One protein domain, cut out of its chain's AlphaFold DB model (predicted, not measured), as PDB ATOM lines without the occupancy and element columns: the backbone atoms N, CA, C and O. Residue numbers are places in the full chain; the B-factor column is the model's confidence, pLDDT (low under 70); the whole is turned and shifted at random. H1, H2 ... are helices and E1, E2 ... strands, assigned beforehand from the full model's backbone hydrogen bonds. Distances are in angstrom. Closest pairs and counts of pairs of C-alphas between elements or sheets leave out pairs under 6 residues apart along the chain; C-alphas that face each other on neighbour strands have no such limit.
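This is residues 117 to 173 and 206 to 211 of the 256 residues of an uncharacterized protein of Leersia perrieri (UniProt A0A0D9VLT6). Look first for a strongly twisted sheet of four antiparallel strands, and then for one long helix, H1, that folds back after E3 and only grazes the sheet; its last residues, 167 to 173, stick out free. The printed part has 63 residues, with E1, E2, E3, H1 and E4 along the chain; the sheet's order is E1, E2, E3, E4, and the class is mixed, helices and strands. The whole is loose, with a radius of gyration of the C-alphas of 13.4 A and spans of 36 by 32 by 19 A.

Begin at E3, residues 138 to 146, an inner strand. Its antiparallel neighbour E2, residues 128 to 133, forms a hairpin with it; find N 131 and O 140, 2.9 A apart. E1, residues 122 to 125, is an edge strand and forms a hairpin with E2, with N 122 and O 130 2.9 A apart. These three make a meander, each strand the antiparallel neighbour of the one before. On E3's other side is edge strand E4, residues 206 to 209, antiparallel, with N 209 and O 141 3.3 A apart. E1 and E4 are apart. H1, residues 153 to 173, is only just on the sheet, with 5 pairs of C-alphas within 10 A, and only grazes it with residues 159 to 166. Every O i to N i+4 pair in H1 is within hydrogen-bond range.

Find C-alpha 122 at (-45.746, -38.074, -37.046), where E1 begins and runs 9.2 A. E2 runs 16.1 A and E3 24.8 A. From C-alpha 153 at (-26.987, -33.082, -13.165), H1 runs 30.4 A. E4 runs 10.0 A to C-alpha 209 at (-36.978, -46.939, -29.071).

The C-alphas farthest apart, of Gly 137 and Ser 152, are 36.9 A apart. Residues 174 to 205 are not printed; C-alphas 173 and 206 are 24.3 A apart across the cut. Of the links printed whole, none is long. Confidence is under 70 in residues 117 to 119, 173 and 206 to 211.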
ATOM      1  N   THR A 117     -31.829 -41.134 -43.375       47.62
ATOM      2  CA  THR A 117     -32.704 -42.316 -43.590       47.62
ATOM      3  C   THR A 117     -33.942 -42.404 -42.671       47.62
ATOM      4  O   THR A 117     -34.303 -43.485 -42.201       47.62
ATOM      5  N   SER A 118     -34.662 -41.301 -42.439       50.69
ATOM      6  CA  SER A 118     -36.007 -41.339 -41.824       50.69
ATOM      7  C   SER A 118     -37.003 -40.436 -42.551       50.69
ATOM      8  O   SER A 118     -36.660 -39.308 -42.897       50.69
ATOM      9  N   THR A 119     -38.239 -40.908 -42.733       57.75
ATOM     10  CA  THR A 119     -39.374 -40.061 -43.138       57.75
ATOM     11  C   THR A 119     -39.664 -38.991 -42.074       57.75
ATOM     12  O   THR A 119     -39.247 -39.143 -40.920       57.75
ATOM     13  N   PRO A 120     -40.388 -37.905 -42.418       70.38
ATOM     14  CA  PRO A 120     -40.886 -36.960 -41.421       70.38
ATOM     15  C   PRO A 120     -41.704 -37.681 -40.340       70.38
ATOM     16  O   PRO A 120     -42.600 -38.466 -40.641       70.38
ATOM     17  N   CYS A 121     -41.384 -37.419 -39.071       84.69
ATOM     18  CA  CYS A 121     -41.998 -38.124 -37.951       84.69
ATOM     19  C   CYS A 121     -43.387 -37.569 -37.595       84.69
ATOM     20  O   CYS A 121     -43.532 -36.373 -37.322       84.69
ATOM     21  N   THR A 122     -44.387 -38.440 -37.476       89.75
ATOM     22  CA  THR A 122     -45.746 -38.074 -37.046       89.75
ATOM     23  C   THR A 122     -45.783 -37.810 -35.541       89.75
ATOM     24  O   THR A 122     -45.289 -38.605 -34.743       89.75
ATOM     25  N   LYS A 123     -46.379 -36.694 -35.114       92.38
ATOM     26  CA  LYS A 123     -46.498 -36.322 -33.696       92.38
ATOM     27  C   LYS A 123     -47.639 -37.104 -33.026       92.38
ATOM     28  O   LYS A 123     -48.796 -36.868 -33.348       92.38
ATOM     29  N   LEU A 124     -47.322 -37.965 -32.054       89.50
ATOM     30  CA  LEU A 124     -48.325 -38.665 -31.227       89.50
ATOM     31  C   LEU A 124     -48.800 -37.841 -30.024       89.50
ATOM     32  O   LEU A 124     -49.848 -38.113 -29.453       89.50
ATOM     33  N   GLY A 125     -48.009 -36.861 -29.586       89.31
ATOM     34  CA  GLY A 125     -48.327 -36.073 -28.400       89.31
ATOM     35  C   GLY A 125     -47.244 -35.058 -28.064       89.31
ATOM     36  O   GLY A 125     -46.337 -34.791 -28.859       89.31
ATOM     37  N   GLN A 126     -47.310 -34.464 -26.874       88.88
ATOM     38  CA  GLN A 126     -46.318 -33.474 -26.458       88.88
ATOM     39  C   GLN A 126     -44.953 -34.143 -26.210       88.88
ATOM     40  O   GLN A 126     -44.730 -34.816 -25.206       88.88
ATOM     41  N   GLY A 127     -44.027 -33.969 -27.157       88.75
ATOM     42  CA  GLY A 127     -42.690 -34.570 -27.109       88.75
ATOM     43  C   GLY A 127     -42.638 -36.061 -27.472       88.75
ATOM     44  O   GLY A 127     -41.607 -36.689 -27.223       88.75
ATOM     45  N   GLN A 128     -43.710 -36.616 -28.049       90.19
ATOM     46  CA  GLN A 128     -43.773 -37.989 -28.561       90.19
ATOM     47  C   GLN A 128     -44.010 -37.991 -30.072       90.19
ATOM     48  O   GLN A 128     -44.882 -37.272 -30.568       90.19
ATOM     49  N   PHE A 129     -43.247 -38.812 -30.788       91.44
ATOM     50  CA  PHE A 129     -43.251 -38.904 -32.245       91.44
ATOM     51  C   PHE A 129     -43.120 -40.368 -32.685       91.44
ATOM     52  O   PHE A 129     -42.424 -41.131 -32.021       91.44
ATOM     53  N   VAL A 130     -43.725 -40.745 -33.809       91.62
ATOM     54  CA  VAL A 130     -43.397 -41.973 -34.553       91.62
ATOM     55  C   VAL A 130     -42.496 -41.584 -35.710       91.62
ATOM     56  O   VAL A 130     -42.859 -40.723 -36.503       91.62
ATOM     57  N   CYS A 131     -41.331 -42.213 -35.806       89.38
ATOM     58  CA  CYS A 131     -40.396 -42.033 -36.910       89.38
ATOM     59  C   CYS A 131     -40.199 -43.374 -37.623       89.38
ATOM     60  O   CYS A 131     -39.777 -44.340 -36.984       89.38
ATOM     61  N   THR A 132     -40.438 -43.440 -38.933       90.75
ATOM     62  CA  THR A 132     -40.152 -44.643 -39.727       90.75
ATOM     63  C   THR A 132     -38.723 -44.579 -40.265       90.75
ATOM     64  O   THR A 132     -38.297 -43.580 -40.850       90.75
ATOM     65  N   LYS A 133     -37.951 -45.652 -40.081       89.38
ATOM     66  CA  LYS A 133     -36.599 -45.771 -40.641       89.38
ATOM     67  C   LYS A 133     -36.683 -46.198 -42.106       89.38
ATOM     68  O   LYS A 133     -37.027 -47.347 -42.384       89.38
ATOM     69  N   LEU A 134     -36.291 -45.311 -43.023       81.81
ATOM     70  CA  LEU A 134     -36.331 -45.531 -44.477       81.81
ATOM     71  C   LEU A 134     -35.608 -46.819 -44.894       81.81
ATOM     72  O   LEU A 134     -36.108 -47.556 -45.732       81.81
ATOM     73  N   SER A 135     -34.471 -47.139 -44.265       84.25
ATOM     74  CA  SER A 135     -33.674 -48.316 -44.645       84.25
ATOM     75  C   SER A 135     -34.288 -49.669 -44.250       84.25
ATOM     76  O   SER A 135     -33.716 -50.700 -44.593       84.25
ATOM     77  N   THR A 136     -35.350 -49.702 -43.437       86.94
ATOM     78  CA  THR A 136     -35.966 -50.959 -42.962       86.94
ATOM     79  C   THR A 136     -37.495 -50.942 -42.948       86.94
ATOM     80  O   THR A 136     -38.084 -51.927 -42.515       86.94
ATOM     81  N   GLY A 137     -38.143 -49.830 -43.318       89.25
ATOM     82  CA  GLY A 137     -39.599 -49.661 -43.208       89.25
ATOM     83  C   GLY A 137     -40.145 -49.850 -41.786       89.25
ATOM     84  O   GLY A 137     -41.299 -50.221 -41.620       89.25
ATOM     85  N   MET A 138     -39.309 -49.674 -40.755       87.88
ATOM     86  CA  MET A 138     -39.684 -49.964 -39.367       87.88
ATOM     87  C   MET A 138     -40.053 -48.693 -38.617       87.88
ATOM     88  O   MET A 138     -39.281 -47.734 -38.640       87.88
ATOM     89  N   ASP A 139     -41.160 -48.735 -37.883       89.81
ATOM     90  CA  ASP A 139     -41.598 -47.644 -37.020       89.81
ATOM     91  C   ASP A 139     -40.914 -47.671 -35.650       89.81
ATOM     92  O   ASP A 139     -40.778 -48.709 -34.993       89.81
ATOM     93  N   TYR A 140     -40.499 -46.487 -35.205       89.44
ATOM     94  CA  TYR A 140     -39.885 -46.250 -33.907       89.44
ATOM     95  C   TYR A 140     -40.688 -45.197 -33.159       89.44
ATOM     96  O   TYR A 140     -40.847 -44.069 -33.627       89.44
ATOM     97  N   ASN A 141     -41.136 -45.543 -31.953       92.25
ATOM     98  CA  ASN A 141     -41.601 -44.540 -31.009       92.25
ATOM     99  C   ASN A 141     -40.379 -43.768 -30.506       92.25
ATOM    100  O   ASN A 141     -39.434 -44.352 -29.975       92.25
ATOM    101  N   CYS A 142     -40.406 -42.451 -30.658       90.50
ATOM    102  CA  CYS A 142     -39.336 -41.523 -30.321       90.50
ATOM    103  C   CYS A 142     -39.839 -40.520 -29.278       90.50
ATOM    104  O   CYS A 142     -40.920 -39.941 -29.409       90.50
ATOM    105  N   LYS A 143     -39.041 -40.286 -28.230       90.56
ATOM    106  CA  LYS A 143     -39.356 -39.306 -27.178       90.56
ATOM    107  C   LYS A 143     -38.288 -38.222 -27.169       90.56
ATOM    108  O   LYS A 143     -37.118 -38.518 -26.937       90.56
ATOM    109  N   SER A 144     -38.684 -36.976 -27.421       89.31
ATOM    110  CA  SER A 144     -37.763 -35.836 -27.423       89.31
ATOM    111  C   SER A 144     -37.682 -35.205 -26.036       89.31
ATOM    112  O   SER A 144     -38.720 -34.873 -25.456       89.31
ATOM    113  N   ILE A 145     -36.470 -34.954 -25.546       84.94
ATOM    114  CA  ILE A 145     -36.226 -34.165 -24.333       84.94
ATOM    115  C   ILE A 145     -35.513 -32.875 -24.762       84.94
ATOM    116  O   ILE A 145     -34.548 -32.909 -25.529       84.94
ATOM    117  N   SER A 146     -36.023 -31.718 -24.335       87.75
ATOM    118  CA  SER A 146     -35.412 -30.417 -24.631       87.75
ATOM    119  C   SER A 146     -34.172 -30.183 -23.765       87.75
ATOM    120  O   SER A 146     -34.153 -30.588 -22.606       87.75
ATOM    121  N   LYS A 147     -33.162 -29.467 -24.290       84.31
ATOM    122  CA  LYS A 147     -31.953 -29.093 -23.522       84.31
ATOM    123  C   LYS A 147     -32.294 -28.424 -22.175       84.31
ATOM    124  O   LYS A 147     -31.742 -28.805 -21.153       84.31
ATOM    125  N   HIS A 148     -33.298 -27.540 -22.137       84.69
ATOM    126  CA  HIS A 148     -33.776 -26.893 -20.901       84.69
ATOM    127  C   HIS A 148     -34.432 -27.837 -19.869       84.69
ATOM    128  O   HIS A 148     -34.673 -27.421 -18.744       84.69
ATOM    129  N   LYS A 149     -34.725 -29.101 -20.205       81.94
ATOM    130  CA  LYS A 149     -35.160 -30.123 -19.231       81.94
ATOM    131  C   LYS A 149     -33.999 -30.959 -18.676       81.94
ATOM    132  O   LYS A 149     -34.227 -31.831 -17.850       81.94
ATOM    133  N   LEU A 150     -32.769 -30.686 -19.114       84.38
ATOM    134  CA  LEU A 150     -31.532 -31.350 -18.692       84.38
ATOM    135  C   LEU A 150     -30.570 -30.349 -18.023       84.38
ATOM    136  O   LEU A 150     -29.361 -30.443 -18.190       84.38
ATOM    137  N   ILE A 151     -31.111 -29.351 -17.309       83.50
ATOM    138  CA  ILE A 151     -30.314 -28.299 -16.651       83.50
ATOM    139  C   ILE A 151     -29.601 -28.832 -15.399       83.50
ATOM    140  O   ILE A 151     -28.455 -28.470 -15.150       83.50
ATOM    141  N   SER A 152     -30.249 -29.697 -14.609       89.81
ATOM    142  CA  SER A 152     -29.612 -30.290 -13.427       89.81
ATOM    143  C   SER A 152     -28.855 -31.571 -13.784       89.81
ATOM    144  O   SER A 152     -29.298 -32.361 -14.624       89.81
ATOM    145  N   LYS A 153     -27.741 -31.818 -13.078       87.56
ATOM    146  CA  LYS A 153     -26.987 -33.082 -13.165       87.56
ATOM    147  C   LYS A 153     -27.885 -34.296 -12.895       87.56
ATOM    148  O   LYS A 153     -27.797 -35.281 -13.618       87.56
ATOM    149  N   VAL A 154     -28.832 -34.172 -11.960       90.44
ATOM    150  CA  VAL A 154     -29.815 -35.218 -11.627       90.44
ATOM    151  C   VAL A 154     -30.673 -35.609 -12.838       90.44
ATOM    152  O   VAL A 154     -30.797 -36.793 -13.132       90.44
ATOM    153  N   TYR A 155     -31.204 -34.647 -13.607       86.19
ATOM    154  CA  TYR A 155     -32.003 -34.964 -14.804       86.19
ATOM    155  C   TYR A 155     -31.176 -35.605 -15.929       86.19
ATOM    156  O   TYR A 155     -31.700 -36.424 -16.688       86.19
ATOM    157  N   ILE A 156     -29.889 -35.258 -16.034       89.44
ATOM    158  CA  ILE A 156     -28.947 -35.911 -16.952       89.44
ATOM    159  C   ILE A 156     -28.724 -37.364 -16.504       89.44
ATOM    160  O   ILE A 156     -28.942 -38.293 -17.284       89.44
ATOM    161  N   GLU A 157     -28.367 -37.578 -15.237       92.19
ATOM    162  CA  GLU A 157     -28.147 -38.903 -14.649       92.19
ATOM    163  C   GLU A 157     -29.380 -39.807 -14.741       92.19
ATOM    164  O   GLU A 157     -29.247 -40.967 -15.127       92.19
ATOM    165  N   ASP A 158     -30.583 -39.295 -14.475       89.69
ATOM    166  CA  ASP A 158     -31.827 -40.059 -14.602       89.69
ATOM    167  C   ASP A 158     -32.119 -40.451 -16.058       89.69
ATOM    168  O   ASP A 158     -32.539 -41.583 -16.320       89.69
ATOM    169  N   ALA A 159     -31.834 -39.576 -17.031       87.00
ATOM    170  CA  ALA A 159     -31.942 -39.917 -18.449       87.00
ATOM    171  C   ALA A 159     -30.960 -41.041 -18.836       87.00
ATOM    172  O   ALA A 159     -31.354 -42.014 -19.495       87.00
ATOM    173  N   HIS A 160     -29.707 -40.971 -18.369       91.38
ATOM    174  CA  HIS A 160     -28.716 -42.032 -18.570       91.38
ATOM    175  C   HIS A 160     -29.108 -43.338 -17.863       91.38
ATOM    176  O   HIS A 160     -29.037 -44.405 -18.480       91.38
ATOM    177  N   ARG A 161     -29.578 -43.271 -16.610       93.44
ATOM    178  CA  ARG A 161     -30.027 -44.415 -15.801       93.44
ATOM    179  C   ARG A 161     -31.213 -45.112 -16.458       93.44
ATOM    180  O   ARG A 161     -31.187 -46.330 -16.618       93.44
ATOM    181  N   HIS A 162     -32.208 -44.362 -16.931       90.12
ATOM    182  CA  HIS A 162     -33.358 -44.906 -17.653       90.12
ATOM    183  C   HIS A 162     -32.943 -45.572 -18.979       90.12
ATOM    184  O   HIS A 162     -33.384 -46.684 -19.290       90.12
ATOM    185  N   GLY A 163     -32.033 -44.946 -19.734       86.75
ATOM    186  CA  GLY A 163     -31.447 -45.531 -20.943       86.75
ATOM    187  C   GLY A 163     -30.599 -46.783 -20.672       86.75
ATOM    188  O   GLY A 163     -30.576 -47.709 -21.485       86.75
ATOM    189  N   ALA A 164     -29.906 -46.859 -19.533       85.31
ATOM    190  CA  ALA A 164     -29.156 -48.040 -19.104       85.31
ATOM    191  C   ALA A 164     -30.085 -49.181 -18.654       85.31
ATOM    192  O   ALA A 164     -29.918 -50.312 -19.111       85.31
ATOM    193  N   LEU A 165     -31.105 -48.878 -17.842       90.19
ATOM    194  CA  LEU A 165     -32.124 -49.821 -17.372       90.19
ATOM    195  C   LEU A 165     -32.835 -50.499 -18.552       90.19
ATOM    196  O   LEU A 165     -32.878 -51.726 -18.627       90.19
ATOM    197  N   ARG A 166     -33.306 -49.713 -19.530       80.56
ATOM    198  CA  ARG A 166     -33.942 -50.239 -20.751       80.56
ATOM    199  C   ARG A 166     -33.003 -51.134 -21.563       80.56
ATOM    200  O   ARG A 166     -33.405 -52.215 -21.987       80.56
ATOM    201  N   ARG A 167     -31.731 -50.745 -21.725       81.25
ATOM    202  CA  ARG A 167     -30.708 -51.587 -22.380       81.25
ATOM    203  C   ARG A 167     -30.382 -52.861 -21.588       81.25
ATOM    204  O   ARG A 167     -29.962 -53.848 -22.189       81.25
ATOM    205  N   ARG A 168     -30.548 -52.874 -20.261       83.75
ATOM    206  CA  ARG A 168     -30.406 -54.081 -19.427       83.75
ATOM    207  C   ARG A 168     -31.605 -55.016 -19.596       83.75
ATOM    208  O   ARG A 168     -31.389 -56.188 -19.879       83.75
ATOM    209  N   ALA A 169     -32.834 -54.498 -19.547       78.75
ATOM    210  CA  ALA A 169     -34.053 -55.280 -19.785       78.75
ATOM    211  C   ALA A 169     -34.048 -55.964 -21.168       78.75
ATOM    212  O   ALA A 169     -34.262 -57.169 -21.269       78.75
ATOM    213  N   LEU A 170     -33.672 -55.232 -22.226       75.94
ATOM    214  CA  LEU A 170     -33.545 -55.783 -23.585       75.94
ATOM    215  C   LEU A 170     -32.462 -56.870 -23.730       75.94
ATOM    216  O   LEU A 170     -32.519 -57.651 -24.677       75.94
ATOM    217  N   ARG A 171     -31.471 -56.922 -22.828       74.50
ATOM    218  CA  ARG A 171     -30.475 -58.006 -22.777       74.50
ATOM    219  C   ARG A 171     -30.972 -59.195 -21.955       74.50
ATOM    220  O   ARG A 171     -30.824 -60.320 -22.411       74.50
ATOM    221  N   SER A 172     -31.638 -58.948 -20.827       76.50
ATOM    222  CA  SER A 172     -32.260 -59.991 -19.996       76.50
ATOM    223  C   SER A 172     -33.309 -60.805 -20.765       76.50
ATOM    224  O   SER A 172     -33.368 -62.025 -20.642       76.50
ATOM    225  N   ASN A 173     -34.081 -60.152 -21.641       59.22
ATOM    226  CA  ASN A 173     -35.056 -60.823 -22.507       59.22
ATOM    227  C   ASN A 173     -34.424 -61.636 -23.657       59.22
ATOM    228  O   ASN A 173     -35.158 -62.287 -24.391       59.22
ATOM    229  N   VAL A 206     -32.358 -36.731 -29.278       39.41
ATOM    230  CA  VAL A 206     -33.356 -37.685 -29.779       39.41
ATOM    231  C   VAL A 206     -32.946 -39.097 -29.381       39.41
ATOM    232  O   VAL A 206     -31.868 -39.562 -29.742       39.41
ATOM    233  N   TRP A 207     -33.821 -39.780 -28.644       42.22
ATOM    234  CA  TRP A 207     -33.626 -41.164 -28.219       42.22
ATOM    235  C   TRP A 207     -34.641 -42.062 -28.930       42.22
ATOM    236  O   TRP A 207     -35.850 -41.821 -28.857       42.22
ATOM    237  N   TRP A 208     -34.126 -43.089 -29.608       38.28
ATOM    238  CA  TRP A 208     -34.883 -44.021 -30.443       38.28
ATOM    239  C   TRP A 208     -35.250 -45.279 -29.652       38.28
ATOM    240  O   TRP A 208     -34.396 -45.858 -28.976       38.28
ATOM    241  N   TRP A 209     -36.499 -45.737 -29.756       40.78
ATOM    242  CA  TRP A 209     -36.978 -46.939 -29.071       40.78
ATOM    243  C   TRP A 209     -37.759 -47.828 -30.049       40.78
ATOM    244  O   TRP A 209     -38.627 -47.354 -30.780       40.78
ATOM    245  N   ARG A 210     -37.469 -49.135 -30.064       33.59
ATOM    246  CA  ARG A 210     -38.228 -50.129 -30.840       33.59
ATOM    247  C   ARG A 210     -39.312 -50.730 -29.948       33.59
ATOM    248  O   ARG A 210     -38.987 -51.339 -28.933       33.59
ATOM    249  N   VAL A 211     -40.573 -50.595 -30.350       31.72
ATOM    250  CA  VAL A 211     -41.711 -51.315 -29.762       31.72
ATOM    251  C   VAL A 211     -42.220 -52.266 -30.837       31.72
ATOM    252  O   VAL A 211     -42.649 -51.815 -31.890       31.72
TER     253      VAL A 211